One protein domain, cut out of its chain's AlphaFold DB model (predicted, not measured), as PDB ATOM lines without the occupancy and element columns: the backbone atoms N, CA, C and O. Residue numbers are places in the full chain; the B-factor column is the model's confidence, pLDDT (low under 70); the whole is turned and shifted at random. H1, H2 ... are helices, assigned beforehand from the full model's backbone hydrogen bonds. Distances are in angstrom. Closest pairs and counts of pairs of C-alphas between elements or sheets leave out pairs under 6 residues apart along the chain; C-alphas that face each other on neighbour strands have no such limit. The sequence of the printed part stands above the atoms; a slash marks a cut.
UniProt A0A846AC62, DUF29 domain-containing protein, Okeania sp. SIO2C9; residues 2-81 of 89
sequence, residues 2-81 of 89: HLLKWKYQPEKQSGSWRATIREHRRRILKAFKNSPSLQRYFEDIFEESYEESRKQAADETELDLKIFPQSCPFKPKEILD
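AT A GLANCE: This is residues 2 to 81 of the 89 residues of the protein "DUF29 domain-containing protein" of Okeania sp. SIO2C9 (UniProt A0A846AC62). Four of the five helices make a ring: the longest, H2, is one long side, H3 and H4 run back in turn along the other, and H1 bridges H2 and H4 at the end of the ring away from H3. The small H5 sits over one face of the ring and packs on H2; residues 62 to 75, with no named element, lead to it from the end of H4. The printed part has 80 residues with five named helices, H1 to H5 in chain order, and no named strand, and its class is all helix. It is compact, with a radius of gyration of the C-alphas of 13.3 A, and spans 36 by 28 by 17 A.

HOW THE PARTS SIT: Start at H1, residues 2 to 8, which touches H2, residues 15 to 34, through residues 17 to 21 of H2 alone; the closest C-alphas are those of His 2 and Ile 21, 6.4 A apart. The two form a helical hairpin, at a steep tilt of 44 degrees, opposite ways. Go on to H3, residues 37 to 44: H2 and H3 only just touch, with 3 pairs of C-alphas within 8 A, and only at the corner by their link, where the C-alphas of Phe 32 and Leu 38 are the closest at 5.7 A. H4, residues 46 to 61, and H3 meet only through their link. With residues 54 to 61 alone H4 touches H1, and the closest C-alphas there are those of Lys 5 and Ala 57, 6.1 A apart. H1 and H4 stand at a steep tilt of 63 degrees, the same way. H2 and H4 are apart. Last, look at H5, residues 76 to 80: it touches residues 25 to 29 of H2, with the C-alphas of Arg 25 and Leu 80 the closest at 6.0 A. H3 and H5 are close but not clearly touching, the closest C-alphas being those of Glu 43 and Pro 76 at 7.7 A. In H1, H2, H3, H4 and H5 every O i to N i+4 pair is within hydrogen-bond range.

IN THESE COORDINATES: Find C-alpha 2 at (446.395, 80.269, 90.453), where H1 begins; it runs 10.0 A to Tyr 8. From C-alpha 15 at (451.155, 79.759, 78.835), H2 runs 28.5 A to Asn 34. H3 then covers 11.0 A from Ser 37 to Asp 44, and H4 21.7 A from Phe 46 to Thr 61. H5 covers 6.4 A from Pro 76 and ends at C-alpha 80, (445.168, 93.122, 90.544).

THE WHOLE: The C-alphas of Glu 11 and Ser 37 are the two farthest apart, 38.1 A. The printed part has no cut. The link from H4 to H5 is long, with 14 residues. The mean pLDDT of the printed part is 95.2, and no printed residue is under 70.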
ATOM      1  N   HIS A   2     445.386  80.458  91.525       94.56
ATOM      2  CA  HIS A   2     446.395  80.269  90.453       94.56
ATOM      3  C   HIS A   2     447.768  80.934  90.682       94.56
ATOM      4  O   HIS A   2     448.779  80.362  90.287       94.56
ATOM      5  N   LEU A   3     447.837  82.086  91.362       95.38
ATOM      6  CA  LEU A   3     449.119  82.706  91.740       95.38
ATOM      7  C   LEU A   3     449.932  81.852  92.728       95.38
ATOM      8  O   LEU A   3     451.159  81.847  92.667       95.38
ATOM      9  N   LEU A   4     449.269  81.092  93.606       95.81
ATOM     10  CA  LEU A   4     449.938  80.136  94.492       95.81
ATOM     11  C   LEU A   4     450.509  78.974  93.680       95.81
ATOM     12  O   LEU A   4     451.690  78.676  93.809       95.81
ATOM     13  N   LYS A   5     449.722  78.389  92.770       94.44
ATOM     14  CA  LYS A   5     450.221  77.347  91.858       94.44
ATOM     15  C   LYS A   5     451.441  77.827  91.077       94.44
ATOM     16  O   LYS A   5     452.444  77.130  91.005       94.44
ATOM     17  N   TRP A   6     451.371  79.050  90.551       94.62
ATOM     18  CA  TRP A   6     452.470  79.668  89.817       94.62
ATOM     19  C   TRP A   6     453.742  79.791  90.665       94.62
ATOM     20  O   TRP A   6     454.823  79.427  90.207       94.62
ATOM     21  N   LYS A   7     453.622  80.271  91.910       94.50
ATOM     22  CA  LYS A   7     454.761  80.451  92.821       94.50
ATOM     23  C   LYS A   7     455.376  79.122  93.269       94.50
ATOM     24  O   LYS A   7     456.598  79.006  93.287       94.50
ATOM     25  N   TYR A   8     454.541  78.151  93.642       93.38
ATOM     26  CA  TYR A   8     454.957  76.927  94.341       93.38
ATOM     27  C   TYR A   8     455.130  75.701  93.431       93.38
ATOM     28  O   TYR A   8     455.672  74.695  93.875       93.38
ATOM     29  N   GLN A   9     454.732  75.776  92.158       92.81
ATOM     30  CA  GLN A   9     455.046  74.769  91.135       92.81
ATOM     31  C   GLN A   9     455.721  75.418  89.913       92.81
ATOM     32  O   GLN A   9     455.135  75.434  88.825       92.81
ATOM     33  N   PRO A  10     456.950  75.958  90.057       91.81
ATOM     34  CA  PRO A  10     457.649  76.646  88.968       91.81
ATOM     35  C   PRO A  10     457.839  75.765  87.724       91.81
ATOM     36  O   PRO A  10     457.720  76.249  86.605       91.81
ATOM     37  N   GLU A  11     458.036  74.458  87.906       92.12
ATOM     38  CA  GLU A  11     458.210  73.490  86.813       92.12
ATOM     39  C   GLU A  11     456.942  73.271  85.970       92.12
ATOM     40  O   GLU A  11     457.023  72.794  84.841       92.12
ATOM     41  N   LYS A  12     455.761  73.623  86.499       90.81
ATOM     42  CA  LYS A  12     454.463  73.473  85.816       90.81
ATOM     43  C   LYS A  12     453.920  74.794  85.268       90.81
ATOM     44  O   LYS A  12     452.790  74.845  84.773       90.81
ATOM     45  N   GLN A  13     454.700  75.874  85.348       92.75
ATOM     46  CA  GLN A  13     454.320  77.153  84.759       92.75
ATOM     47  C   GLN A  13     454.133  76.998  83.249       92.75
ATOM     48  O   GLN A  13     454.996  76.497  82.533       92.75
ATOM     49  N   SER A  14     452.978  77.434  82.756       93.06
ATOM     50  CA  SER A  14     452.606  77.289  81.351       93.06
ATOM     51  C   SER A  14     451.914  78.541  80.828       93.06
ATOM     52  O   SER A  14     451.349  79.338  81.586       93.06
ATOM     53  N   GLY A  15     451.905  78.692  79.501       93.69
ATOM     54  CA  GLY A  15     451.155  79.759  78.835       93.69
ATOM     55  C   GLY A  15     449.656  79.713  79.155       93.69
ATOM     56  O   GLY A  15     449.037  80.760  79.316       93.69
ATOM     57  N   SER A  16     449.096  78.511  79.340       93.06
ATOM     58  CA  SER A  16     447.700  78.329  79.750       93.06
ATOM     59  C   SER A  16     447.439  78.909  81.143       93.06
ATOM     60  O   SER A  16     446.527  79.715  81.301       93.06
ATOM     61  N   TRP A  17     448.285  78.609  82.137       93.62
ATOM     62  CA  TRP A  17     448.126  79.167  83.487       93.62
ATOM     63  C   TRP A  17     448.269  80.689  83.500       93.62
ATOM     64  O   TRP A  17     447.479  81.376  84.151       93.62
ATOM     65  N   ARG A  18     449.227  81.231  82.735       94.00
ATOM     66  CA  ARG A  18     449.390  82.683  82.566       94.00
ATOM     67  C   ARG A  18     448.135  83.318  81.962       94.00
ATOM     68  O   ARG A  18     447.685  84.356  82.443       94.00
ATOM     69  N   ALA A  19     447.552  82.692  80.938       94.81
ATOM     70  CA  ALA A  19     446.320  83.162  80.309       94.81
ATOM     71  C   ALA A  19     445.135  83.140  81.288       94.81
ATOM     72  O   ALA A  19     444.418  84.135  81.390       94.81
ATOM     73  N   THR A  20     444.974  82.068  82.069       94.88
ATOM     74  CA  THR A  20     443.932  81.963  83.101       94.88
ATOM     75  C   THR A  20     444.072  83.057  84.164       94.88
ATOM     76  O   THR A  20     443.090  83.723  84.489       94.88
ATOM     77  N   ILE A  21     445.289  83.313  84.661       95.25
ATOM     78  CA  ILE A  21     445.555  84.398  85.623       95.25
ATOM     79  C   ILE A  21     445.137  85.757  85.041       95.25
ATOM     80  O   ILE A  21     444.389  86.500  85.682       95.25
ATOM     81  N   ARG A  22     445.574  86.069  83.814       95.69
ATOM     82  CA  ARG A  22     445.233  87.328  83.132       95.69
ATOM     83  C   ARG A  22     443.728  87.482  82.920       95.69
ATOM     84  O   ARG A  22     443.187  88.561  83.159       95.69
ATOM     85  N   GLU A  23     443.040  86.415  82.525       96.56
ATOM     86  CA  GLU A  23     441.594  86.448  82.301       96.56
ATOM     87  C   GLU A  23     440.818  86.723  83.597       96.56
ATOM     88  O   GLU A  23     439.951  87.599  83.618       96.56
ATOM     89  N   HIS A  24     441.150  86.051  84.703       95.44
ATOM     90  CA  HIS A  24     440.488  86.312  85.986       95.44
ATOM     91  C   HIS A  24     440.700  87.752  86.464       95.44
ATOM     92  O   HIS A  24     439.737  88.409  86.862       95.44
ATOM     93  N   ARG A  25     441.924  88.282  86.349       96.06
ATOM     94  CA  ARG A  25     442.221  89.686  86.673       96.06
ATOM     95  C   ARG A  25     441.401  90.652  85.834       96.06
ATOM     96  O   ARG A  25     440.762  91.550  86.374       96.06
ATOM     97  N   ARG A  26     441.347  90.434  84.517       96.62
ATOM     98  CA  ARG A  26     440.545  91.251  83.599       96.62
ATOM     99  C   ARG A  26     439.072  91.273  84.009       96.62
ATOM    100  O   ARG A  26     438.445  92.332  83.963       96.62
ATOM    101  N   ARG A  27     438.512  90.131  84.424       96.56
ATOM    102  CA  ARG A  27     437.119  90.039  84.898       96.56
ATOM    103  C   ARG A  27     436.903  90.818  86.196       96.56
ATOM    104  O   ARG A  27     435.926  91.559  86.271       96.56
ATOM    105  N   ILE A  28     437.819  90.714  87.160       95.56
ATOM    106  CA  ILE A  28     437.766  91.475  88.422       95.56
ATOM    107  C   ILE A  28     437.843  92.983  88.147       95.56
ATOM    108  O   ILE A  28     436.966  93.734  88.565       95.56
ATOM    109  N   LEU A  29     438.827  93.433  87.365       95.62
ATOM    110  CA  LEU A  29     438.991  94.848  87.021       95.62
ATOM    111  C   LEU A  29     437.784  95.400  86.250       95.62
ATOM    112  O   LEU A  29     437.352  96.529  86.487       95.62
ATOM    113  N   LYS A  30     437.191  94.601  85.352       97.06
ATOM    114  CA  LYS A  30     435.943  94.966  84.667       97.06
ATOM    115  C   LYS A  30     434.780  95.105  85.654       97.06
ATOM    116  O   LYS A  30     433.997  96.042  85.516       97.06
ATOM    117  N   ALA A  31     434.671  94.214  86.640       96.88
ATOM    118  CA  ALA A  31     433.659  94.317  87.687       96.88
ATOM    119  C   ALA A  31     433.845  95.595  88.520       96.88
ATOM    120  O   ALA A  31     432.885  96.337  88.706       96.88
ATOM    121  N   PHE A  32     435.078  95.925  88.912       96.19
ATOM    122  CA  PHE A  32     435.385  97.173  89.618       96.19
ATOM    123  C   PHE A  32     435.047  98.418  88.802       96.19
ATOM    124  O   PHE A  32     434.495  99.373  89.341       96.19
ATOM    125  N   LYS A  33     435.324  98.409  87.492       96.56
ATOM    126  CA  LYS A  33     434.949  99.514  86.600       96.56
ATOM    127  C   LYS A  33     433.432  99.719  86.554       96.56
ATOM    128  O   LYS A  33     432.973 100.855  86.534       96.56
ATOM    129  N   ASN A  34     432.668  98.630  86.522       97.69
ATOM    130  CA  ASN A  34     431.207  98.684  86.476       97.69
ATOM    131  C   ASN A  34     430.585  99.014  87.842       97.69
ATOM    132  O   ASN A  34     429.457  99.497  87.906       97.69
ATOM    133  N   SER A  35     431.281  98.718  88.937       97.38
ATOM    134  CA  SER A  35     430.789  98.913  90.302       97.38
ATOM    135  C   SER A  35     431.962  99.194  91.247       97.38
ATOM    136  O   SER A  35     432.516  98.261  91.831       97.38
ATOM    137  N   PRO A  36     432.348 100.473  91.433       94.75
ATOM    138  CA  PRO A  36     433.498 100.844  92.261       94.75
ATOM    139  C   PRO A  36     433.403 100.391  93.723       94.75
ATOM    140  O   PRO A  36     434.424 100.112  94.343       94.75
ATOM    141  N   SER A  37     432.190 100.242  94.270       96.00
ATOM    142  CA  SER A  37     431.967  99.700  95.619       96.00
ATOM    143  C   SER A  37     432.513  98.280  95.803       96.00
ATOM    144  O   SER A  37     432.877  97.909  96.919       96.00
ATOM    145  N   LEU A  38     432.640  97.502  94.722       96.50
ATOM    146  CA  LEU A  38     433.228  96.165  94.770       96.50
ATOM    147  C   LEU A  38     434.722  96.181  95.109       96.50
ATOM    148  O   LEU A  38     435.230  95.157  95.548       96.50
ATOM    149  N   GLN A  39     435.423  97.307  94.937       94.81
ATOM    150  CA  GLN A  39     436.822  97.417  95.363       94.81
ATOM    151  C   GLN A  39     436.942  97.301  96.881       94.81
ATOM    152  O   GLN A  39     437.769  96.543  97.372       94.81
ATOM    153  N   ARG A  40     436.061  97.994  97.612       94.81
ATOM    154  CA  ARG A  40     436.007  97.914  99.073       94.81
ATOM    155  C   ARG A  40     435.614  96.512  99.526       94.81
ATOM    156  O   ARG A  40     436.295  95.928 100.353       94.81
ATOM    157  N   TYR A  41     434.586  95.943  98.898       96.19
ATOM    158  CA  TYR A  41     434.168  94.575  99.193       96.19
ATOM    159  C   TYR A  41     435.294  93.559  98.958       96.19
ATOM    160  O   TYR A  41     435.481  92.659  99.764       96.19
ATOM    161  N   PHE A  42     436.075  93.713  97.884       95.38
ATOM    162  CA  PHE A  42     437.239  92.868  97.614       95.38
ATOM    163  C   PHE A  42     438.285  92.925  98.733       95.38
ATOM    164  O   PHE A  42     438.857  91.888  99.057       95.38
ATOM    165  N   GLU A  43     438.534  94.103  99.308       94.00
ATOM    166  CA  GLU A  43     439.425  94.250 100.463       94.00
ATOM    167  C   GLU A  43     438.827  93.585 101.710       94.00
ATOM    168  O   GLU A  43     439.535  92.850 102.395       94.00
ATOM    169  N   ASP A  44     437.523  93.767 101.947       96.25
ATOM    170  CA  ASP A  44     436.812  93.205 103.101       96.25
ATOM    171  C   ASP A  44     436.838  91.660 103.111       96.25
ATOM    172  O   ASP A  44     436.979  91.056 104.172       96.25
ATOM    173  N   ILE A  45     436.746  91.011 101.941       95.81
ATOM    174  CA  ILE A  45     436.741  89.536 101.819       95.81
ATOM    175  C   ILE A  45     438.104  88.934 101.458       95.81
ATOM    176  O   ILE A  45     438.194  87.746 101.128       95.81
ATOM    177  N   PHE A  46     439.167  89.739 101.434       94.88
ATOM    178  CA  PHE A  46     440.456  89.329 100.877       94.88
ATOM    179  C   PHE A  46     441.072  88.139 101.622       94.88
ATOM    180  O   PHE A  46     441.547  87.190 100.993       94.88
ATOM    181  N   GLU A  47     441.062  88.185 102.956       95.25
ATOM    182  CA  GLU A  47     441.648  87.144 103.807       95.25
ATOM    183  C   GLU A  47     440.875  85.824 103.709       95.25
ATOM    184  O   GLU A  47     441.481  84.778 103.485       95.25
ATOM    185  N   GLU A  48     439.542  85.879 103.759       96.44
ATOM    186  CA  GLU A  48     438.670  84.711 103.570       96.44
ATOM    187  C   GLU A  48     438.888  84.081 102.184       96.44
ATOM    188  O   GLU A  48     439.129  82.879 102.046       96.44
ATOM    189  N   SER A  49     438.917  84.914 101.138       96.12
ATOM    190  CA  SER A  49     439.173  84.467  99.763       96.12
ATOM    191  C   SER A  49     440.559  83.833  99.604       96.12
ATOM    192  O   SER A  49     440.759  82.947  98.759       96.12
ATOM    193  N   TYR A  50     441.540  84.301 100.382       97.25
ATOM    194  CA  TYR A  50     442.873  83.721 100.414       97.25
ATOM    195  C   TYR A  50     442.874  82.341 101.071       97.25
ATOM    196  O   TYR A  50     443.475  81.425 100.509       97.25
ATOM    197  N   GLU A  51     442.201  82.171 102.207       97.44
ATOM    198  CA  GLU A  51     442.135  80.886 102.906       97.44
ATOM    199  C   GLU A  51     441.542  79.790 102.008       97.44
ATOM    200  O   GLU A  51     442.121  78.709 101.866       97.44
ATOM    201  N   GLU A  52     440.455  80.097 101.302       97.50
ATOM    202  CA  GLU A  52     439.850  79.172 100.340       97.50
ATOM    203  C   GLU A  52     440.766  78.918  99.138       97.50
ATOM    204  O   GLU A  52     440.990  77.778  98.726       97.50
ATOM    205  N   SER A  53     441.403  79.972  98.620       96.94
ATOM    206  CA  SER A  53     442.415  79.843  97.567       96.94
ATOM    207  C   SER A  53     443.608  78.977  97.974       96.94
ATOM    208  O   SER A  53     444.228  78.373  97.097       96.94
ATOM    209  N   ARG A  54     443.970  78.975  99.260       97.75
ATOM    210  CA  ARG A  54     445.073  78.205  99.839       97.75
ATOM    211  C   ARG A  54     444.729  76.716  99.868       97.75
ATOM    212  O   ARG A  54     445.558  75.918  99.439       97.75
ATOM    213  N   LYS A  55     443.509  76.365 100.291       98.12
ATOM    214  CA  LYS A  55     442.975  74.990 100.265       98.12
ATOM    215  C   LYS A  55     442.902  74.456  98.833       98.12
ATOM    216  O   LYS A  55     443.547  73.463  98.526       98.12
ATOM    217  N   GLN A  56     442.273  75.206  97.926       97.81
ATOM    218  CA  GLN A  56     442.185  74.834  96.505       97.81
ATOM    219  C   GLN A  56     443.563  74.648  95.857       97.81
ATOM    220  O   GLN A  56     443.752  73.766  95.025       97.81
ATOM    221  N   ALA A  57     444.546  75.478  96.226       96.81
ATOM    222  CA  ALA A  57     445.895  75.340  95.694       96.81
ATOM    223  C   ALA A  57     446.555  74.058  96.208       96.81
ATOM    224  O   ALA A  57     447.206  73.379  95.424       96.81
ATOM    225  N   ALA A  58     446.382  73.711  97.483       97.81
ATOM    226  CA  ALA A  58     446.866  72.442  98.016       97.81
ATOM    227  C   ALA A  58     446.249  71.253  97.266       97.81
ATOM    228  O   ALA A  58     446.992  70.422  96.749       97.81
ATOM    229  N   ASP A  59     444.926  71.259  97.086       97.56
ATOM    230  CA  ASP A  59     444.201  70.192  96.391       97.56
ATOM    231  C   ASP A  59     444.650  70.042  94.925       97.56
ATOM    232  O   ASP A  59     445.001  68.950  94.490       97.56
ATOM    233  N   GLU A  60     444.716  71.136  94.155       95.44
ATOM    234  CA  GLU A  60     445.093  71.075  92.732       95.44
ATOM    235  C   GLU A  60     446.576  70.770  92.488       95.44
ATOM    236  O   GLU A  60     446.953  70.333  91.396       95.44
ATOM    237  N   THR A  61     447.441  71.095  93.448       94.19
ATOM    238  CA  THR A  61     448.887  70.877  93.308       94.19
ATOM    239  C   THR A  61     449.355  69.565  93.919       94.19
ATOM    240  O   THR A  61     450.500  69.191  93.657       94.19
ATOM    241  N   GLU A  62     448.493  68.905  94.700       95.62
ATOM    242  CA  GLU A  62     448.802  67.753  95.556       95.62
ATOM    243  C   GLU A  62     449.945  68.036  96.553       95.62
ATOM    244  O   GLU A  62     450.632  67.130  97.027       95.62
ATOM    245  N   LEU A  63     450.172  69.314  96.876       95.56
ATOM    246  CA  LEU A  63     451.135  69.734  97.887       95.56
ATOM    247  C   LEU A  63     450.446  69.866  99.242       95.56
ATOM    248  O   LEU A  63     449.298  70.292  99.339       95.56
ATOM    249  N   ASP A  64     451.185  69.572 100.311       97.06
ATOM    250  CA  ASP A  64     450.689  69.760 101.672       97.06
ATOM    251  C   ASP A  64     450.302  71.231 101.910       97.06
ATOM    252  O   ASP A  64     451.055  72.154 101.585       97.06
ATOM    253  N   LEU A  65     449.140  71.450 102.530       97.12
ATOM    254  CA  LEU A  65     448.615  72.773 102.860       97.12
ATOM    255  C   LEU A  65     449.637  73.640 103.623       97.12
ATOM    256  O   LEU A  65     449.648  74.864 103.469       97.12
ATOM    257  N   LYS A  66     450.527  73.027 104.416       96.50
ATOM    258  CA  LYS A  66     451.593  73.716 105.168       96.50
ATOM    259  C   LYS A  66     452.654  74.390 104.292       96.50
ATOM    260  O   LYS A  66     453.357  75.269 104.780       96.50
ATOM    261  N   ILE A  67     452.775  74.001 103.020       96.06
ATOM    262  CA  ILE A  67     453.674  74.649 102.051       96.06
ATOM    263  C   ILE A  67     453.188  76.066 101.730       96.06
ATOM    264  O   ILE A  67     453.988  76.970 101.476       96.06
ATOM    265  N   PHE A  68     451.873  76.278 101.776       96.50
ATOM    266  CA  PHE A  68     451.270  77.579 101.559       96.50
ATOM    267  C   PHE A  68     451.159  78.332 102.895       96.50
ATOM    268  O   PHE A  68     450.633  77.774 103.867       96.50
ATOM    269  N   PRO A  69     451.608  79.598 102.963       96.25
ATOM    270  CA  PRO A  69     451.588  80.378 104.197       96.25
ATOM    271  C   PRO A  69     450.155  80.591 104.700       96.25
ATOM    272  O   PRO A  69     449.202  80.516 103.935       96.25
ATOM    273  N   GLN A  70     449.988  80.829 106.003       95.62
ATOM    274  CA  GLN A  70     448.660  81.087 106.579       95.62
ATOM    275  C   GLN A  70     448.100  82.452 106.159       95.62
ATOM    276  O   GLN A  70     446.895  82.593 105.987       95.62
ATOM    277  N   SER A  71     448.975  83.431 105.939       94.06
ATOM    278  CA  SER A  71     448.644  84.758 105.423       94.06
ATOM    279  C   SER A  71     449.034  84.890 103.951       94.06
ATOM    280  O   SER A  71     450.062  84.352 103.525       94.06
ATOM    281  N   CYS A  72     448.253  85.654 103.180       94.69
ATOM    282  CA  CYS A  72     448.505  85.846 101.754       94.69
ATOM    283  C   CYS A  72     449.912  86.418 101.503       94.69
ATOM    284  O   CYS A  72     450.243  87.475 102.039       94.69
ATOM    285  N   PRO A  73     450.749  85.768 100.669       94.56
ATOM    286  CA  PRO A  73     452.100  86.248 100.391       94.56
ATOM    287  C   PRO A  73     452.131  87.361  99.333       94.56
ATOM    288  O   PRO A  73     453.219  87.774  98.937       94.56
ATOM    289  N   PHE A  74     450.970  87.791  98.833       94.25
ATOM    290  CA  PHE A  74     450.828  88.785  97.774       94.25
ATOM    291  C   PHE A  74     450.021  89.968  98.290       94.25
ATOM    292  O   PHE A  74     449.012  89.800  98.977       94.25
ATOM    293  N   LYS A  75     450.422  91.173  97.907       92.44
ATOM    294  CA  LYS A  75     449.667  92.386  98.202       92.44
ATOM    295  C   LYS A  75     448.435  92.457  97.290       92.44
ATOM    296  O   LYS A  75     448.526  92.078  96.119       92.44
ATOM    297  N   PRO A  76     447.315  93.042  97.750       90.88
ATOM    298  CA  PRO A  76     446.131  93.249  96.912       90.88
ATOM    299  C   PRO A  76     446.441  93.929  95.568       90.88
ATOM    300  O   PRO A  76     445.943  93.515  94.526       90.88
ATOM    301  N   LYS A  77     447.354  94.912  95.566       90.75
ATOM    302  CA  LYS A  77     447.813  95.595  94.343       90.75
ATOM    303  C   LYS A  77     448.500  94.653  93.344       90.75
ATOM    304  O   LYS A  77     448.225  94.747  92.157       90.75
ATOM    305  N   GLU A  78     449.333  93.723  93.812       93.38
ATOM    306  CA  GLU A  78     450.024  92.733  92.963       93.38
ATOM    307  C   GLU A  78     449.043  91.705  92.376       93.38
ATOM    308  O   GLU A  78     449.186  91.225  91.251       93.38
ATOM    309  N   ILE A  79     447.996  91.367  93.128       93.69
ATOM    310  CA  ILE A  79     446.953  90.450  92.657       93.69
ATOM    311  C   ILE A  79     446.151  91.074  91.515       93.69
ATOM    312  O   ILE A  79     445.766  90.355  90.593       93.69
ATOM    313  N   LEU A  80     445.927  92.387  91.556       93.06
ATOM    314  CA  LEU A  80     445.168  93.122  90.544       93.06
ATOM    315  C   LEU A  80     446.010  93.564  89.338       93.06
ATOM    316  O   LEU A  80     445.441  93.847  88.285       93.06
ATOM    317  N   ASP A  81     447.334  93.601  89.467       93.12
ATOM    318  CA  ASP A  81     448.252  93.924  88.375       93.12
ATOM    319  C   ASP A  81     448.192  92.851  87.275       93.12
ATOM    320  O   ASP A  81     448.398  91.665  87.531       93.12
TER     321      ASP A  81